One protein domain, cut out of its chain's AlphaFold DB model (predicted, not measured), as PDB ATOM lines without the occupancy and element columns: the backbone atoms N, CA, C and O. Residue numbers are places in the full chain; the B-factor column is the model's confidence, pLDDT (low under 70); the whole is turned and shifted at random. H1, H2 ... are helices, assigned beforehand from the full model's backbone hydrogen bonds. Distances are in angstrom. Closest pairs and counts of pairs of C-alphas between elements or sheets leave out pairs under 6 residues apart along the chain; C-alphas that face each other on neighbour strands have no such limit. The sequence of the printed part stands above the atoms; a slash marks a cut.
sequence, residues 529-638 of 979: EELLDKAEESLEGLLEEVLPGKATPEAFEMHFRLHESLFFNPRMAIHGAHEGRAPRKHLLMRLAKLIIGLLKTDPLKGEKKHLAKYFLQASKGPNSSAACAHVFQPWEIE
ATOM      1  N   GLU A 529      -8.447   0.412  81.175       86.19
ATOM      2  CA  GLU A 529      -9.690  -0.239  80.761       86.19
ATOM      3  C   GLU A 529      -9.425  -1.450  79.849       86.19
ATOM      4  O   GLU A 529      -9.834  -2.552  80.198       86.19
ATOM      5  N   GLU A 530      -8.668  -1.284  78.757       86.12
ATOM      6  CA  GLU A 530      -8.333  -2.390  77.838       86.12
ATOM      7  C   GLU A 530      -7.573  -3.517  78.544       86.12
ATOM      8  O   GLU A 530      -7.805  -4.695  78.279       86.12
ATOM      9  N   LEU A 531      -6.654  -3.166  79.449       86.25
ATOM     10  CA  LEU A 531      -5.899  -4.149  80.218       86.25
ATOM     11  C   LEU A 531      -6.810  -4.958  81.142       86.25
ATOM     12  O   LEU A 531      -6.657  -6.175  81.227       86.25
ATOM     13  N   LEU A 532      -7.736  -4.293  81.838       88.25
ATOM     14  CA  LEU A 532      -8.678  -4.961  82.734       88.25
ATOM     15  C   LEU A 532      -9.675  -5.824  81.962       88.25
ATOM     16  O   LEU A 532      -9.937  -6.937  82.400       88.25
ATOM     17  N   ASP A 533     -10.171  -5.359  80.814       89.81
ATOM     18  CA  ASP A 533     -11.068  -6.138  79.953       89.81
ATOM     19  C   ASP A 533     -10.387  -7.448  79.514       89.81
ATOM     20  O   ASP A 533     -10.925  -8.533  79.728       89.81
ATOM     21  N   LYS A 534      -9.139  -7.372  79.030       87.25
ATOM     22  CA  LYS A 534      -8.347  -8.562  78.671       87.25
ATOM     23  C   LYS A 534      -8.058  -9.474  79.864       87.25
ATOM     24  O   LYS A 534      -8.137 -10.693  79.743       87.25
ATOM     25  N   ALA A 535      -7.714  -8.895  81.015       86.38
ATOM     26  CA  ALA A 535      -7.435  -9.657  82.229       86.38
ATOM     27  C   ALA A 535      -8.678 -10.394  82.756       86.38
ATOM     28  O   ALA A 535      -8.548 -11.482  83.316       86.38
ATOM     29  N   GLU A 536      -9.865  -9.804  82.597       88.94
ATOM     30  CA  GLU A 536     -11.148 -10.404  82.975       88.94
ATOM     31  C   GLU A 536     -11.599 -11.496  81.989       88.94
ATOM     32  O   GLU A 536     -12.230 -12.460  82.421       88.94
ATOM     33  N   GLU A 537     -11.250 -11.391  80.702       89.06
ATOM     34  CA  GLU A 537     -11.498 -12.435  79.696       89.06
ATOM     35  C   GLU A 537     -10.589 -13.659  79.880       89.06
ATOM     36  O   GLU A 537     -11.069 -14.791  79.966       89.06
ATOM     37  N   SER A 538      -9.267 -13.452  79.922       88.25
ATOM     38  CA  SER A 538      -8.290 -14.519  80.143       88.25
ATOM     39  C   SER A 538      -6.960 -13.973  80.662       88.25
ATOM     40  O   SER A 538      -6.213 -13.290  79.959       88.25
ATOM     41  N   LEU A 539      -6.606 -14.364  81.890       83.75
ATOM     42  CA  LEU A 539      -5.293 -14.070  82.465       83.75
ATOM     43  C   LEU A 539      -4.161 -14.808  81.735       83.75
ATOM     44  O   LEU A 539      -3.063 -14.262  81.649       83.75
ATOM     45  N   GLU A 540      -4.401 -16.020  81.219       83.56
ATOM     46  CA  GLU A 540      -3.411 -16.718  80.387       83.56
ATOM     47  C   GLU A 540      -3.180 -15.981  79.066       83.56
ATOM     48  O   GLU A 540      -2.033 -15.704  78.730       83.56
ATOM     49  N   GLY A 541      -4.252 -15.580  78.373       82.00
ATOM     50  CA  GLY A 541      -4.150 -14.829  77.120       82.00
ATOM     51  C   GLY A 541      -3.422 -13.493  77.287       82.00
ATOM     52  O   GLY A 541      -2.583 -13.141  76.459       82.00
ATOM     53  N   LEU A 542      -3.669 -12.780  78.395       83.88
ATOM     54  CA  LEU A 542      -2.935 -11.555  78.721       83.88
ATOM     55  C   LEU A 542      -1.434 -11.818  78.927       83.88
ATOM     56  O   LEU A 542      -0.606 -11.039  78.459       83.88
ATOM     57  N   LEU A 543      -1.075 -12.888  79.642       83.00
ATOM     58  CA  LEU A 543       0.329 -13.232  79.882       83.00
ATOM     59  C   LEU A 543       1.034 -13.638  78.581       83.00
ATOM     60  O   LEU A 543       2.134 -13.151  78.329       83.00
ATOM     61  N   GLU A 544       0.389 -14.440  77.732       82.88
ATOM     62  CA  GLU A 544       0.930 -14.868  76.433       82.88
ATOM     63  C   GLU A 544       1.132 -13.699  75.456       82.88
ATOM     64  O   GLU A 544       2.144 -13.650  74.754       82.88
ATOM     65  N   GLU A 545       0.203 -12.737  75.422       78.50
ATOM     66  CA  GLU A 545       0.297 -11.560  74.549       78.50
ATOM     67  C   GLU A 545       1.428 -10.614  74.975       78.50
ATOM     68  O   GLU A 545       2.143 -10.058  74.138       78.50
ATOM     69  N   VAL A 546       1.584 -10.408  76.283       71.00
ATOM     70  CA  VAL A 546       2.489  -9.389  76.829       71.00
ATOM     71  C   VAL A 546       3.904  -9.942  76.991       71.00
ATOM     72  O   VAL A 546       4.880  -9.208  76.833       71.00
ATOM     73  N   LEU A 547       4.033 -11.233  77.304       71.62
ATOM     74  CA  LEU A 547       5.293 -11.894  77.619       71.62
ATOM     75  C   LEU A 547       5.351 -13.279  76.957       71.62
ATOM     76  O   LEU A 547       5.113 -14.286  77.618       71.62
ATOM     77  N   PRO A 548       5.803 -13.386  75.695       61.28
ATOM     78  CA  PRO A 548       6.159 -14.678  75.098       61.28
ATOM     79  C   PRO A 548       7.448 -15.291  75.718       61.28
ATOM     80  O   PRO A 548       8.201 -15.998  75.050       61.28
ATOM     81  N   GLY A 549       7.742 -14.999  76.994       64.38
ATOM     82  CA  GLY A 549       8.954 -15.332  77.748       64.38
ATOM     83  C   GLY A 549       8.761 -15.138  79.265       64.38
ATOM     84  O   GLY A 549       7.641 -15.033  79.734       64.38
ATOM     85  N   LYS A 550       9.843 -15.087  80.063       67.19
ATOM     86  CA  LYS A 550       9.744 -15.044  81.542       67.19
ATOM     87  C   LYS A 550       9.108 -13.747  82.063       67.19
ATOM     88  O   LYS A 550       9.694 -12.676  81.907       67.19
ATOM     89  N   ALA A 551       8.005 -13.862  82.802       70.25
ATOM     90  CA  ALA A 551       7.375 -12.743  83.500       70.25
ATOM     91  C   ALA A 551       8.210 -12.182  84.670       70.25
ATOM     92  O   ALA A 551       8.200 -12.731  85.777       70.25
ATOM     93  N   THR A 552       8.913 -11.066  84.446       77.38
ATOM     94  CA  THR A 552       9.606 -10.319  85.510       77.38
ATOM     95  C   THR A 552       8.812  -9.079  85.947       77.38
ATOM     96  O   THR A 552       8.058  -8.520  85.145       77.38
ATOM     97  N   PRO A 553       8.966  -8.612  87.204       70.94
ATOM     98  CA  PRO A 553       8.329  -7.380  87.680       70.94
ATOM     99  C   PRO A 553       8.621  -6.165  86.792       70.94
ATOM    100  O   PRO A 553       7.726  -5.373  86.513       70.94
ATOM    101  N   GLU A 554       9.852  -6.053  86.296       73.56
ATOM    102  CA  GLU A 554      10.283  -4.958  85.425       73.56
ATOM    103  C   GLU A 554       9.564  -4.998  84.074       73.56
ATOM    104  O   GLU A 554       9.251  -3.952  83.509       73.56
ATOM    105  N   ALA A 555       9.270  -6.196  83.562       81.06
ATOM    106  CA  ALA A 555       8.550  -6.350  82.307       81.06
ATOM    107  C   ALA A 555       7.075  -5.944  82.458       81.06
ATOM    108  O   ALA A 555       6.535  -5.230  81.612       81.06
ATOM    109  N   PHE A 556       6.442  -6.294  83.583       83.25
ATOM    110  CA  PHE A 556       5.101  -5.801  83.910       83.25
ATOM    111  C   PHE A 556       5.062  -4.280  84.083       83.25
ATOM    112  O   PHE A 556       4.149  -3.629  83.574       83.25
ATOM    113  N   GLU A 557       6.054  -3.694  84.758       78.25
ATOM    114  CA  GLU A 557       6.162  -2.240  84.891       78.25
ATOM    115  C   GLU A 557       6.341  -1.551  83.539       78.25
ATOM    116  O   GLU A 557       5.676  -0.547  83.285       78.25
ATOM    117  N   MET A 558       7.181  -2.108  82.665       79.31
ATOM    118  CA  MET A 558       7.438  -1.582  81.327       79.31
ATOM    119  C   MET A 558       6.183  -1.592  80.443       79.31
ATOM    120  O   MET A 558       5.922  -0.603  79.755       79.31
ATOM    121  N   HIS A 559       5.415  -2.683  80.457       80.50
ATOM    122  CA  HIS A 559       4.264  -2.848  79.566       80.50
ATOM    123  C   HIS A 559       2.988  -2.207  80.110       80.50
ATOM    124  O   HIS A 559       2.286  -1.507  79.380       80.50
ATOM    125  N   PHE A 560       2.687  -2.407  81.393       84.19
ATOM    126  CA  PHE A 560       1.378  -2.052  81.937       84.19
ATOM    127  C   PHE A 560       1.325  -0.660  82.558       84.19
ATOM    128  O   PHE A 560       0.277  -0.022  82.503       84.19
ATOM    129  N   ARG A 561       2.421  -0.196  83.180       84.12
ATOM    130  CA  ARG A 561       2.526   1.132  83.823       84.12
ATOM    131  C   ARG A 561       1.272   1.511  84.649       84.12
ATOM    132  O   ARG A 561       0.851   2.663  84.659       84.12
ATOM    133  N   LEU A 562       0.689   0.545  85.379       81.94
ATOM    134  CA  LEU A 562      -0.620   0.682  86.051       81.94
ATOM    135  C   LEU A 562      -0.642   1.791  87.105       81.94
ATOM    136  O   LEU A 562      -1.634   2.499  87.247       81.94
ATOM    137  N   HIS A 563       0.471   1.965  87.815       75.81
ATOM    138  CA  HIS A 563       0.673   3.064  88.762       75.81
ATOM    139  C   HIS A 563       0.475   4.456  88.134       75.81
ATOM    140  O   HIS A 563       0.113   5.397  88.831       75.81
ATOM    141  N   GLU A 564       0.694   4.595  86.827       77.56
ATOM    142  CA  GLU A 564       0.439   5.839  86.114       77.56
ATOM    143  C   GLU A 564      -1.012   5.888  85.651       77.56
ATOM    144  O   GLU A 564      -1.725   6.847  85.916       77.56
ATOM    145  N   SER A 565      -1.486   4.843  84.978       76.44
ATOM    146  CA  SER A 565      -2.781   4.865  84.298       76.44
ATOM    147  C   SER A 565      -3.990   4.836  85.243       76.44
ATOM    148  O   SER A 565      -5.028   5.423  84.928       76.44
ATOM    149  N   LEU A 566      -3.861   4.221  86.423       76.25
ATOM    150  CA  LEU A 566      -4.914   4.188  87.445       76.25
ATOM    151  C   LEU A 566      -5.069   5.520  88.197       76.25
ATOM    152  O   LEU A 566      -6.150   5.802  88.725       76.25
ATOM    153  N   PHE A 567      -4.005   6.326  88.246       72.38
ATOM    154  CA  PHE A 567      -3.897   7.478  89.149       72.38
ATOM    155  C   PHE A 567      -3.570   8.799  88.445       72.38
ATOM    156  O   PHE A 567      -3.595   9.845  89.084       72.38
ATOM    157  N   PHE A 568      -3.294   8.790  87.141       73.94
ATOM    158  CA  PHE A 568      -3.037   9.989  86.348       73.94
ATOM    159  C   PHE A 568      -4.089  10.164  85.248       73.94
ATOM    160  O   PHE A 568      -4.343   9.271  84.433       73.94
ATOM    161  N   ASN A 569      -4.712  11.345  85.205       70.75
ATOM    162  CA  ASN A 569      -5.634  11.729  84.145       70.75
ATOM    163  C   ASN A 569      -4.998  12.782  83.214       70.75
ATOM    164  O   ASN A 569      -5.005  13.975  83.539       70.75
ATOM    165  N   PRO A 570      -4.518  12.385  82.017       68.56
ATOM    166  CA  PRO A 570      -3.840  13.296  81.094       68.56
ATOM    167  C   PRO A 570      -4.742  14.440  80.610       68.56
ATOM    168  O   PRO A 570      -4.255  15.533  80.333       68.56
ATOM    169  N   ARG A 571      -6.071  14.244  80.552       65.50
ATOM    170  CA  ARG A 571      -7.009  15.307  80.141       65.50
ATOM    171  C   ARG A 571      -7.016  16.472  81.125       65.50
ATOM    172  O   ARG A 571      -7.117  17.621  80.712       65.50
ATOM    173  N   MET A 572      -6.885  16.184  82.415       63.88
ATOM    174  CA  MET A 572      -6.894  17.218  83.449       63.88
ATOM    175  C   MET A 572      -5.575  17.991  83.483       63.88
ATOM    176  O   MET A 572      -5.603  19.209  83.648       63.88
ATOM    177  N   ALA A 573      -4.452  17.317  83.203       63.59
ATOM    178  CA  ALA A 573      -3.151  17.958  83.017       63.59
ATOM    179  C   ALA A 573      -3.163  18.971  81.853       63.59
ATOM    180  O   ALA A 573      -2.691  20.094  82.008       63.59
ATOM    181  N   ILE A 574      -3.783  18.621  80.718       64.56
ATOM    182  CA  ILE A 574      -3.925  19.511  79.548       64.56
ATOM    183  C   ILE A 574      -4.735  20.774  79.887       64.56
ATOM    184  O   ILE A 574      -4.422  21.854  79.394       64.56
ATOM    185  N   HIS A 575      -5.771  20.659  80.721       58.66
ATOM    186  CA  HIS A 575      -6.646  21.781  81.081       58.66
ATOM    187  C   HIS A 575      -6.182  22.570  82.316       58.66
ATOM    188  O   HIS A 575      -6.881  23.493  82.733       58.66
ATOM    189  N   GLY A 576      -5.025  22.227  82.898       51.91
ATOM    190  CA  GLY A 576      -4.507  22.872  84.108       51.91
ATOM    191  C   GLY A 576      -5.401  22.674  85.338       51.91
ATOM    192  O   GLY A 576      -5.324  23.456  86.281       51.91
ATOM    193  N   ALA A 577      -6.274  21.663  85.325       48.66
ATOM    194  CA  ALA A 577      -7.208  21.389  86.409       48.66
ATOM    195  C   ALA A 577      -6.524  20.570  87.517       48.66
ATOM    196  O   ALA A 577      -5.939  19.517  87.261       48.66
ATOM    197  N   HIS A 578      -6.640  21.044  88.759       46.12
ATOM    198  CA  HIS A 578      -5.935  20.517  89.938       46.12
ATOM    199  C   HIS A 578      -6.462  19.167  90.469       46.12
ATOM    200  O   HIS A 578      -5.846  18.571  91.343       46.12
ATOM    201  N   GLU A 579      -7.566  18.644  89.928       43.81
ATOM    202  CA  GLU A 579      -8.203  17.387  90.373       43.81
ATOM    203  C   GLU A 579      -7.682  16.130  89.627       43.81
ATOM    204  O   GLU A 579      -8.135  15.010  89.863       43.81
ATOM    205  N   GLY A 580      -6.707  16.287  88.723       45.47
ATOM    206  CA  GLY A 580      -6.270  15.285  87.737       45.47
ATOM    207  C   GLY A 580      -5.632  13.988  88.230       45.47
ATOM    208  O   GLY A 580      -5.239  13.172  87.393       45.47
ATOM    209  N   ARG A 581      -5.498  13.789  89.543       53.69
ATOM    210  CA  ARG A 581      -4.812  12.623  90.121       53.69
ATOM    211  C   ARG A 581      -5.592  11.915  91.242       53.69
ATOM    212  O   ARG A 581      -4.991  11.282  92.106       53.69
ATOM    213  N   ALA A 582      -6.927  11.998  91.227       58.53
ATOM    214  CA  ALA A 582      -7.778  11.165  92.082       58.53
ATOM    215  C   ALA A 582      -7.799   9.700  91.585       58.53
ATOM    216  O   ALA A 582      -7.904   9.470  90.374       58.53
ATOM    217  N   PRO A 583      -7.734   8.699  92.484       67.25
ATOM    218  CA  PRO A 583      -7.798   7.292  92.102       67.25
ATOM    219  C   PRO A 583      -9.095   6.981  91.348       67.25
ATOM    220  O   PRO A 583     -10.197   7.306  91.803       67.25
ATOM    221  N   ARG A 584      -8.992   6.291  90.203       77.31
ATOM    222  CA  ARG A 584     -10.167   5.801  89.465       77.31
ATOM    223  C   ARG A 584     -10.799   4.624  90.217       77.31
ATOM    224  O   ARG A 584     -10.576   3.468  89.868       77.31
ATOM    225  N   LYS A 585     -11.609   4.920  91.245       78.44
ATOM    226  CA  LYS A 585     -12.197   3.928  92.173       78.44
ATOM    227  C   LYS A 585     -12.827   2.721  91.467       78.44
ATOM    228  O   LYS A 585     -12.598   1.592  91.878       78.44
ATOM    229  N   HIS A 586     -13.564   2.939  90.377       84.06
ATOM    230  CA  HIS A 586     -14.191   1.847  89.622       84.06
ATOM    231  C   HIS A 586     -13.172   0.860  89.012       84.06
ATOM    232  O   HIS A 586     -13.409  -0.344  89.050       84.06
ATOM    233  N   LEU A 587     -12.023   1.338  88.515       86.12
ATOM    234  CA  LEU A 587     -10.948   0.479  87.997       86.12
ATOM    235  C   LEU A 587     -10.207  -0.232  89.126       86.12
ATOM    236  O   LEU A 587      -9.875  -1.406  88.993       86.12
ATOM    237  N   LEU A 588     -10.000   0.444  90.261       85.44
ATOM    238  CA  LEU A 588      -9.411  -0.179  91.448       85.44
ATOM    239  C   LEU A 588     -10.272  -1.330  91.977       85.44
ATOM    240  O   LEU A 588      -9.727  -2.370  92.325       85.44
ATOM    241  N   MET A 589     -11.600  -1.184  91.976       87.06
ATOM    242  CA  MET A 589     -12.511  -2.265  92.368       87.06
ATOM    243  C   MET A 589     -12.464  -3.452  91.398       87.06
ATOM    244  O   MET A 589     -12.497  -4.599  91.836       87.06
ATOM    245  N   ARG A 590     -12.363  -3.207  90.084       90.94
ATOM    246  CA  ARG A 590     -12.171  -4.279  89.088       90.94
ATOM    247  C   ARG A 590     -10.844  -5.011  89.306       90.94
ATOM    248  O   ARG A 590     -10.824  -6.234  89.418       90.94
ATOM    249  N   LEU A 591      -9.756  -4.259  89.484       89.56
ATOM    250  CA  LEU A 591      -8.437  -4.810  89.792       89.56
ATOM    251  C   LEU A 591      -8.449  -5.626  91.096       89.56
ATOM    252  O   LEU A 591      -7.865  -6.706  91.153       89.56
ATOM    253  N   ALA A 592      -9.152  -5.152  92.127       88.25
ATOM    254  CA  ALA A 592      -9.308  -5.861  93.394       88.25
ATOM    255  C   ALA A 592      -9.987  -7.226  93.218       88.25
ATOM    256  O   ALA A 592      -9.519  -8.214  93.781       88.25
ATOM    257  N   LYS A 593     -11.030  -7.319  92.384       90.94
ATOM    258  CA  LYS A 593     -11.688  -8.598  92.069       90.94
ATOM    259  C   LYS A 593     -10.738  -9.587  91.396       90.94
ATOM    260  O   LYS A 593     -10.736 -10.759  91.766       90.94
ATOM    261  N   LEU A 594      -9.896  -9.120  90.471       91.25
ATOM    262  CA  LEU A 594      -8.862  -9.953  89.846       91.25
ATOM    263  C   LEU A 594      -7.837 -10.448  90.872       91.25
ATOM    264  O   LEU A 594      -7.499 -11.631  90.882       91.25
ATOM    265  N   ILE A 595      -7.379  -9.571  91.773       89.69
ATOM    266  CA  ILE A 595      -6.468  -9.942  92.868       89.69
ATOM    267  C   ILE A 595      -7.114 -11.008  93.764       89.69
ATOM    268  O   ILE A 595      -6.478 -12.015  94.068       89.69
ATOM    269  N   ILE A 596      -8.375 -10.822  94.162       89.06
ATOM    270  CA  ILE A 596      -9.116 -11.782  94.994       89.06
ATOM    271  C   ILE A 596      -9.272 -13.128  94.270       89.06
ATOM    272  O   ILE A 596      -9.072 -14.173  94.885       89.06
ATOM    273  N   GLY A 597      -9.576 -13.127  92.969       89.75
ATOM    274  CA  GLY A 597      -9.638 -14.349  92.159       89.75
ATOM    275  C   GLY A 597      -8.293 -15.079  92.081       89.75
ATOM    276  O   GLY A 597      -8.225 -16.293  92.276       89.75
ATOM    277  N   LEU A 598      -7.199 -14.335  91.887       88.62
ATOM    278  CA  LEU A 598      -5.838 -14.875  91.898       88.62
ATOM    279  C   LEU A 598      -5.467 -15.477  93.261       88.62
ATOM    280  O   LEU A 598      -4.848 -16.536  93.305       88.62
ATOM    281  N   LEU A 599      -5.876 -14.853  94.370       84.81
ATOM    282  CA  LEU A 599      -5.639 -15.376  95.724       84.81
ATOM    283  C   LEU A 599      -6.378 -16.687  96.011       84.81
ATOM    284  O   LEU A 599      -5.899 -17.469  96.824       84.81
ATOM    285  N   LYS A 600      -7.509 -16.926  95.340       85.12
ATOM    286  CA  LYS A 600      -8.277 -18.181  95.414       85.12
ATOM    287  C   LYS A 600      -7.766 -19.258  94.448       85.12
ATOM    288  O   LYS A 600      -8.274 -20.374  94.457       85.12
ATOM    289  N   THR A 601      -6.798 -18.936  93.586       82.94
ATOM    290  CA  THR A 601      -6.237 -19.895  92.626       82.94
ATOM    291  C   THR A 601      -5.244 -20.814  93.324       82.94
ATOM    292  O   THR A 601      -4.290 -20.354  93.953       82.94
ATOM    293  N   ASP A 602      -5.429 -22.117  93.152       76.62
ATOM    294  CA  ASP A 602      -4.700 -23.122  93.905       76.62
ATOM    295  C   ASP A 602      -3.958 -24.125  92.993       76.62
ATOM    296  O   ASP A 602      -4.620 -24.853  92.251       76.62
ATOM    297  N   PRO A 603      -2.607 -24.193  93.011       75.12
ATOM    298  CA  PRO A 603      -1.670 -23.324  93.730       75.12
ATOM    299  C   PRO A 603      -1.288 -22.063  92.929       75.12
ATOM    300  O   PRO A 603      -0.915 -22.133  91.755       75.12
ATOM    301  N   LEU A 604      -1.250 -20.898  93.587       81.62
ATOM    302  CA  LEU A 604      -0.762 -19.651  92.983       81.62
ATOM    303  C   LEU A 604       0.774 -19.655  92.834       81.62
ATOM    304  O   LEU A 604       1.523 -19.243  93.728       81.62
ATOM    305  N   LYS A 605       1.258 -20.121  91.678       80.88
ATOM    306  CA  LYS A 605       2.688 -20.260  91.348       80.88
ATOM    307  C   LYS A 605       3.050 -19.552  90.035       80.88
ATOM    308  O   LYS A 605       2.186 -19.084  89.296       80.88
ATOM    309  N   GLY A 606       4.354 -19.444  89.772       82.81
ATOM    310  CA  GLY A 606       4.883 -18.913  88.514       82.81
ATOM    311  C   GLY A 606       4.469 -17.467  88.235       82.81
ATOM    312  O   GLY A 606       4.511 -16.610  89.118       82.81
ATOM    313  N   GLU A 607       4.088 -17.191  86.995       83.75
ATOM    314  CA  GLU A 607       3.823 -15.843  86.474       83.75
ATOM    315  C   GLU A 607       2.584 -15.199  87.100       83.75
ATOM    316  O   GLU A 607       2.625 -14.027  87.472       83.75
ATOM    317  N   LYS A 608       1.533 -15.987  87.367       84.75
ATOM    318  CA  LYS A 608       0.309 -15.530  88.052       84.75
ATOM    319  C   LYS A 608       0.601 -14.948  89.439       84.75
ATOM    320  O   LYS A 608       0.016 -13.939  89.827       84.75
ATOM    321  N   LYS A 609       1.558 -15.530  90.176       85.25
ATOM    322  CA  LYS A 609       2.010 -14.996  91.474       85.25
ATOM    323  C   LYS A 609       2.708 -13.642  91.319       85.25
ATOM    324  O   LYS A 609       2.480 -12.747  92.130       85.25
ATOM    325  N   HIS A 610       3.563 -13.491  90.307       84.75
ATOM    326  CA  HIS A 610       4.255 -12.228  90.036       84.75
ATOM    327  C   HIS A 610       3.268 -11.141  89.604       84.75
ATOM    328  O   HIS A 610       3.351 -10.021  90.103       84.75
ATOM    329  N   LEU A 611       2.286 -11.494  88.772       86.19
ATOM    330  CA  LEU A 611       1.216 -10.599  88.346       86.19
ATOM    331  C   LEU A 611       0.363 -10.125  89.531       86.19
ATOM    332  O   LEU A 611       0.140  -8.928  89.685       86.19
ATOM    333  N   ALA A 612      -0.046 -11.035  90.419       87.00
ATOM    334  CA  ALA A 612      -0.806 -10.682  91.618       87.00
ATOM    335  C   ALA A 612      -0.031  -9.714  92.533       87.00
ATOM    336  O   ALA A 612      -0.593  -8.736  93.027       87.00
ATOM    337  N   LYS A 613       1.280  -9.945  92.716       85.81
ATOM    338  CA  LYS A 613       2.162  -9.022  93.451       85.81
ATOM    339  C   LYS A 613       2.256  -7.660  92.770       85.81
ATOM    340  O   LYS A 613       2.169  -6.642  93.450       85.81
ATOM    341  N   TYR A 614       2.396  -7.642  91.447       86.31
ATOM    342  CA  TYR A 614       2.426  -6.407  90.673       86.31
ATOM    343  C   TYR A 614       1.115  -5.619  90.804       86.31
ATOM    344  O   TYR A 614       1.166  -4.427  91.084       86.31
ATOM    345  N   PHE A 615      -0.050  -6.264  90.691       87.69
ATOM    346  CA  PHE A 615      -1.353  -5.610  90.872       87.69
ATOM    347  C   PHE A 615      -1.520  -5.020  92.273       87.69
ATOM    348  O   PHE A 615      -1.927  -3.865  92.409       87.69
ATOM    349  N   LEU A 616      -1.145  -5.776  93.308       83.38
ATOM    350  CA  LEU A 616      -1.147  -5.291  94.688       83.38
ATOM    351  C   LEU A 616      -0.210  -4.092  94.869       83.38
ATOM    352  O   LEU A 616      -0.563  -3.149  95.575       83.38
ATOM    353  N   GLN A 617       0.972  -4.100  94.256       80.00
ATOM    354  CA  GLN A 617       1.906  -2.978  94.359       80.00
ATOM    355  C   GLN A 617       1.411  -1.755  93.584       80.00
ATOM    356  O   GLN A 617       1.395  -0.651  94.120       80.00
ATOM    357  N   ALA A 618       0.947  -1.950  92.350       80.31
ATOM    358  CA  ALA A 618       0.418  -0.887  91.509       80.31
ATOM    359  C   ALA A 618      -0.769  -0.178  92.169       80.31
ATOM    360  O   ALA A 618      -0.890   1.034  92.033       80.31
ATOM    361  N   SER A 619      -1.601  -0.896  92.930       79.38
ATOM    362  CA  SER A 619      -2.740  -0.301  93.630       79.38
ATOM    363  C   SER A 619      -2.350   0.666  94.752       79.38
ATOM    364  O   SER A 619      -3.218   1.398  95.213       79.38
ATOM    365  N   LYS A 620      -1.108   0.636  95.256       73.94
ATOM    366  CA  LYS A 620      -0.639   1.591  96.275       73.94
ATOM    367  C   LYS A 620      -0.422   2.983  95.674       73.94
ATOM    368  O   LYS A 620      -0.713   3.967  96.342       73.94
ATOM    369  N   GLY A 621       0.003   3.049  94.410       68.06
ATOM    370  CA  GLY A 621       0.412   4.282  93.730       68.06
ATOM    371  C   GLY A 621       1.850   4.731  94.083       68.06
ATOM    372  O   GLY A 621       2.604   3.909  94.601       68.06
ATOM    373  N   PRO A 622       2.254   5.981  93.753       64.31
ATOM    374  CA  PRO A 622       3.552   6.609  94.115       64.31
ATOM    375  C   PRO A 622       3.889   6.653  95.636       64.31
ATOM    376  O   PRO A 622       3.254   5.976  96.427       64.31
ATOM    377  N   ASN A 623       4.917   7.390  96.086       58.28
ATOM    378  CA  ASN A 623       5.286   7.541  97.511       58.28
ATOM    379  C   ASN A 623       5.088   8.995  97.996       58.28
ATOM    380  O   ASN A 623       5.530   9.951  97.366       58.28
ATOM    381  N   SER A 624       4.445   9.168  99.156       51.22
ATOM    382  CA  SER A 624       3.733  10.390  99.578       51.22
ATOM    383  C   SER A 624       4.552  11.531 100.209       51.22
ATOM    384  O   SER A 624       3.961  12.481 100.712       51.22
ATOM    385  N   SER A 625       5.889  11.507 100.206       44.88
ATOM    386  CA  SER A 625       6.670  12.525 100.942       44.88
ATOM    387  C   SER A 625       7.184  13.711 100.120       44.88
ATOM    388  O   SER A 625       7.921  14.534 100.657       44.88
ATOM    389  N   ALA A 626       6.884  13.782  98.822       38.59
ATOM    390  CA  ALA A 626       7.377  14.852  97.958       38.59
ATOM    391  C   ALA A 626       6.292  15.904  97.705       38.59
ATOM    392  O   ALA A 626       5.206  15.593  97.218       38.59
ATOM    393  N   ALA A 627       6.611  17.165  98.005       37.38
ATOM    394  CA  ALA A 627       5.816  18.302  97.572       37.38
ATOM    395  C   ALA A 627       5.931  18.434  96.045       37.38
ATOM    396  O   ALA A 627       6.972  18.828  95.526       37.38
ATOM    397  N   CYS A 628       4.865  18.088  95.331       40.56
ATOM    398  CA  CYS A 628       4.696  18.370  93.908       40.56
ATOM    399  C   CYS A 628       3.736  19.563  93.803       40.56
ATOM    400  O   CYS A 628       2.678  19.570  94.432       40.56
ATOM    401  N   ALA A 629       4.100  20.608  93.057       40.56
ATOM    402  CA  ALA A 629       3.411  21.905  93.107       40.56
ATOM    403  C   ALA A 629       1.991  21.888  92.490       40.56
ATOM    404  O   ALA A 629       1.254  22.868  92.584       40.56
ATOM    405  N   HIS A 630       1.581  20.769  91.884       38.38
ATOM    406  CA  HIS A 630       0.236  20.537  91.327       38.38
ATOM    407  C   HIS A 630      -0.746  19.920  92.320       38.38
ATOM    408  O   HIS A 630      -1.919  19.744  92.000       38.38
ATOM    409  N   VAL A 631      -0.257  19.562  93.504       41.41
ATOM    410  CA  VAL A 631      -0.958  18.773  94.508       41.41
ATOM    411  C   VAL A 631      -1.469  19.752  95.567       41.41
ATOM    412  O   VAL A 631      -0.822  20.002  96.576       41.41
ATOM    413  N   PHE A 632      -2.610  20.398  95.286       35.78
ATOM    414  CA  PHE A 632      -3.226  21.366  96.212       35.78
ATOM    415  C   PHE A 632      -3.753  20.680  97.484       35.78
ATOM    416  O   PHE A 632      -3.813  21.290  98.549       35.78
ATOM    417  N   GLN A 633      -4.090  19.393  97.373       40.41
ATOM    418  CA  GLN A 633      -4.244  18.484  98.500       40.41
ATOM    419  C   GLN A 633      -3.120  17.464  98.424       40.41
ATOM    420  O   GLN A 633      -3.027  16.840  97.365       40.41
ATOM    421  N   PRO A 634      -2.296  17.283  99.480       44.28
ATOM    422  CA  PRO A 634      -1.356  16.174  99.578       44.28
ATOM    423  C   PRO A 634      -2.046  14.912  99.095       44.28
ATOM    424  O   PRO A 634      -3.234  14.735  99.344       44.28
ATOM    425  N   TRP A 635      -1.323  14.061  98.383       49.06
ATOM    426  CA  TRP A 635      -1.852  12.769  97.991       49.06
ATOM    427  C   TRP A 635      -2.309  12.054  99.272       49.06
ATOM    428  O   TRP A 635      -1.474  11.655 100.085       49.06
ATOM    429  N   GLU A 636      -3.621  12.060  99.536       45.22
ATOM    430  CA  GLU A 636      -4.141  11.626 100.827       45.22
ATOM    431  C   GLU A 636      -3.863  10.134 100.939       45.22
ATOM    432  O   GLU A 636      -4.265   9.337 100.093       45.22
ATOM    433  N   ILE A 637      -3.111   9.791 101.985       42.16
ATOM    434  CA  ILE A 637      -2.642   8.457 102.368       42.16
ATOM    435  C   ILE A 637      -3.829   7.591 102.830       42.16
ATOM    436  O   ILE A 637      -3.722   6.791 103.756       42.16
ATOM    437  N   GLU A 638      -5.003   7.718 102.222       48.12
ATOM    438  CA  GLU A 638      -5.924   6.599 102.264       48.12
ATOM    439  C   GLU A 638      -5.278   5.528 101.397       48.12
ATOM    440  O   GLU A 638      -5.285   5.611 100.171       48.12
TER     441      GLU A 638
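What this domain is: This is residues 529 to 638 of the 979 residues of the protein "Hypothetical protein" of Polarella glacialis (UniProt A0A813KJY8). What is the overall shape? It is an elongated body whose core is the helical hairpin of H6 and H7, with H1 side by side with H6 and H3 packed crosswise on H7; H2 makes a corner with H1. H5, the loop after it and part of the tail, residues 619 to 638, make the other end of the long axis. What is it made of? The printed part has 110 residues with seven named helices, H1 to H7 in chain order, and no named strand, and its class is all helix. Is it compact? It is only just compact, close to loose, with a radius of gyration of the C-alphas of 15.4 A and spans of 44 by 25 by 24 A.

How they stand to each other: What stands by the first helix? H1, residues 529 to 537, and H2, residues 539 to 546, touch only at the corner, with the C-alphas of Ala 535 and Leu 542 closest at 6.0 A. H1 touches H6, residues 585 to 599, at a shallow tilt of 30 degrees, the same way; the closest C-alphas, those of Leu 532 and Leu 591, are 7.1 A apart. Which helix is the hub? It is H7, residues 606 to 618, which touches three helices. It forms a hairpin with H6, opposite ways at a shallow tilt of 30 degrees, with the C-alphas of Ile 595 and Ala 612 closest at 5.8 A. With residues 610 to 614 alone it touches H3, residues 553 to 560, at a steep tilt of 67 degrees, only just short of about perpendicular; the C-alphas of Pro 553 and Tyr 614 are closest at 6.7 A. Where are the short helices? H7 with residues 615 to 618 alone only just touches H4, residues 562 to 565, with 3 pairs of C-alphas within 8 A, the closest those of His 563 and Ala 618 at 4.8 A. H5, residues 570 to 574, touches no helix. Are the helix backbones well formed? In H1, H2, H3, H5, H6 and H7 every O i to N i+4 pair is within hydrogen-bond range, and H4 is too short for such a pair.

Where its parts are: Where does the first helix begin? C-alpha 529 of H1 is at (-9.690, -0.239, 80.761), and H1 is 12.4 A long. How long are the last two helices? H6 is 20.7 A long, and H7 is 18.8 A long and ends with C-alpha 618 at (0.418, -0.887, 91.509).

The domain as a whole: How large is it? The two C-alphas farthest apart, those of Gly 576 and Pro 603, are 47.3 A apart. Is it continuous and sure? The printed part has no cut, and no link between its helices is long. The mean pLDDT of the printed part is 72.8, and residues 548 to 550, 570 to 583 and 621 to 638 are under 70.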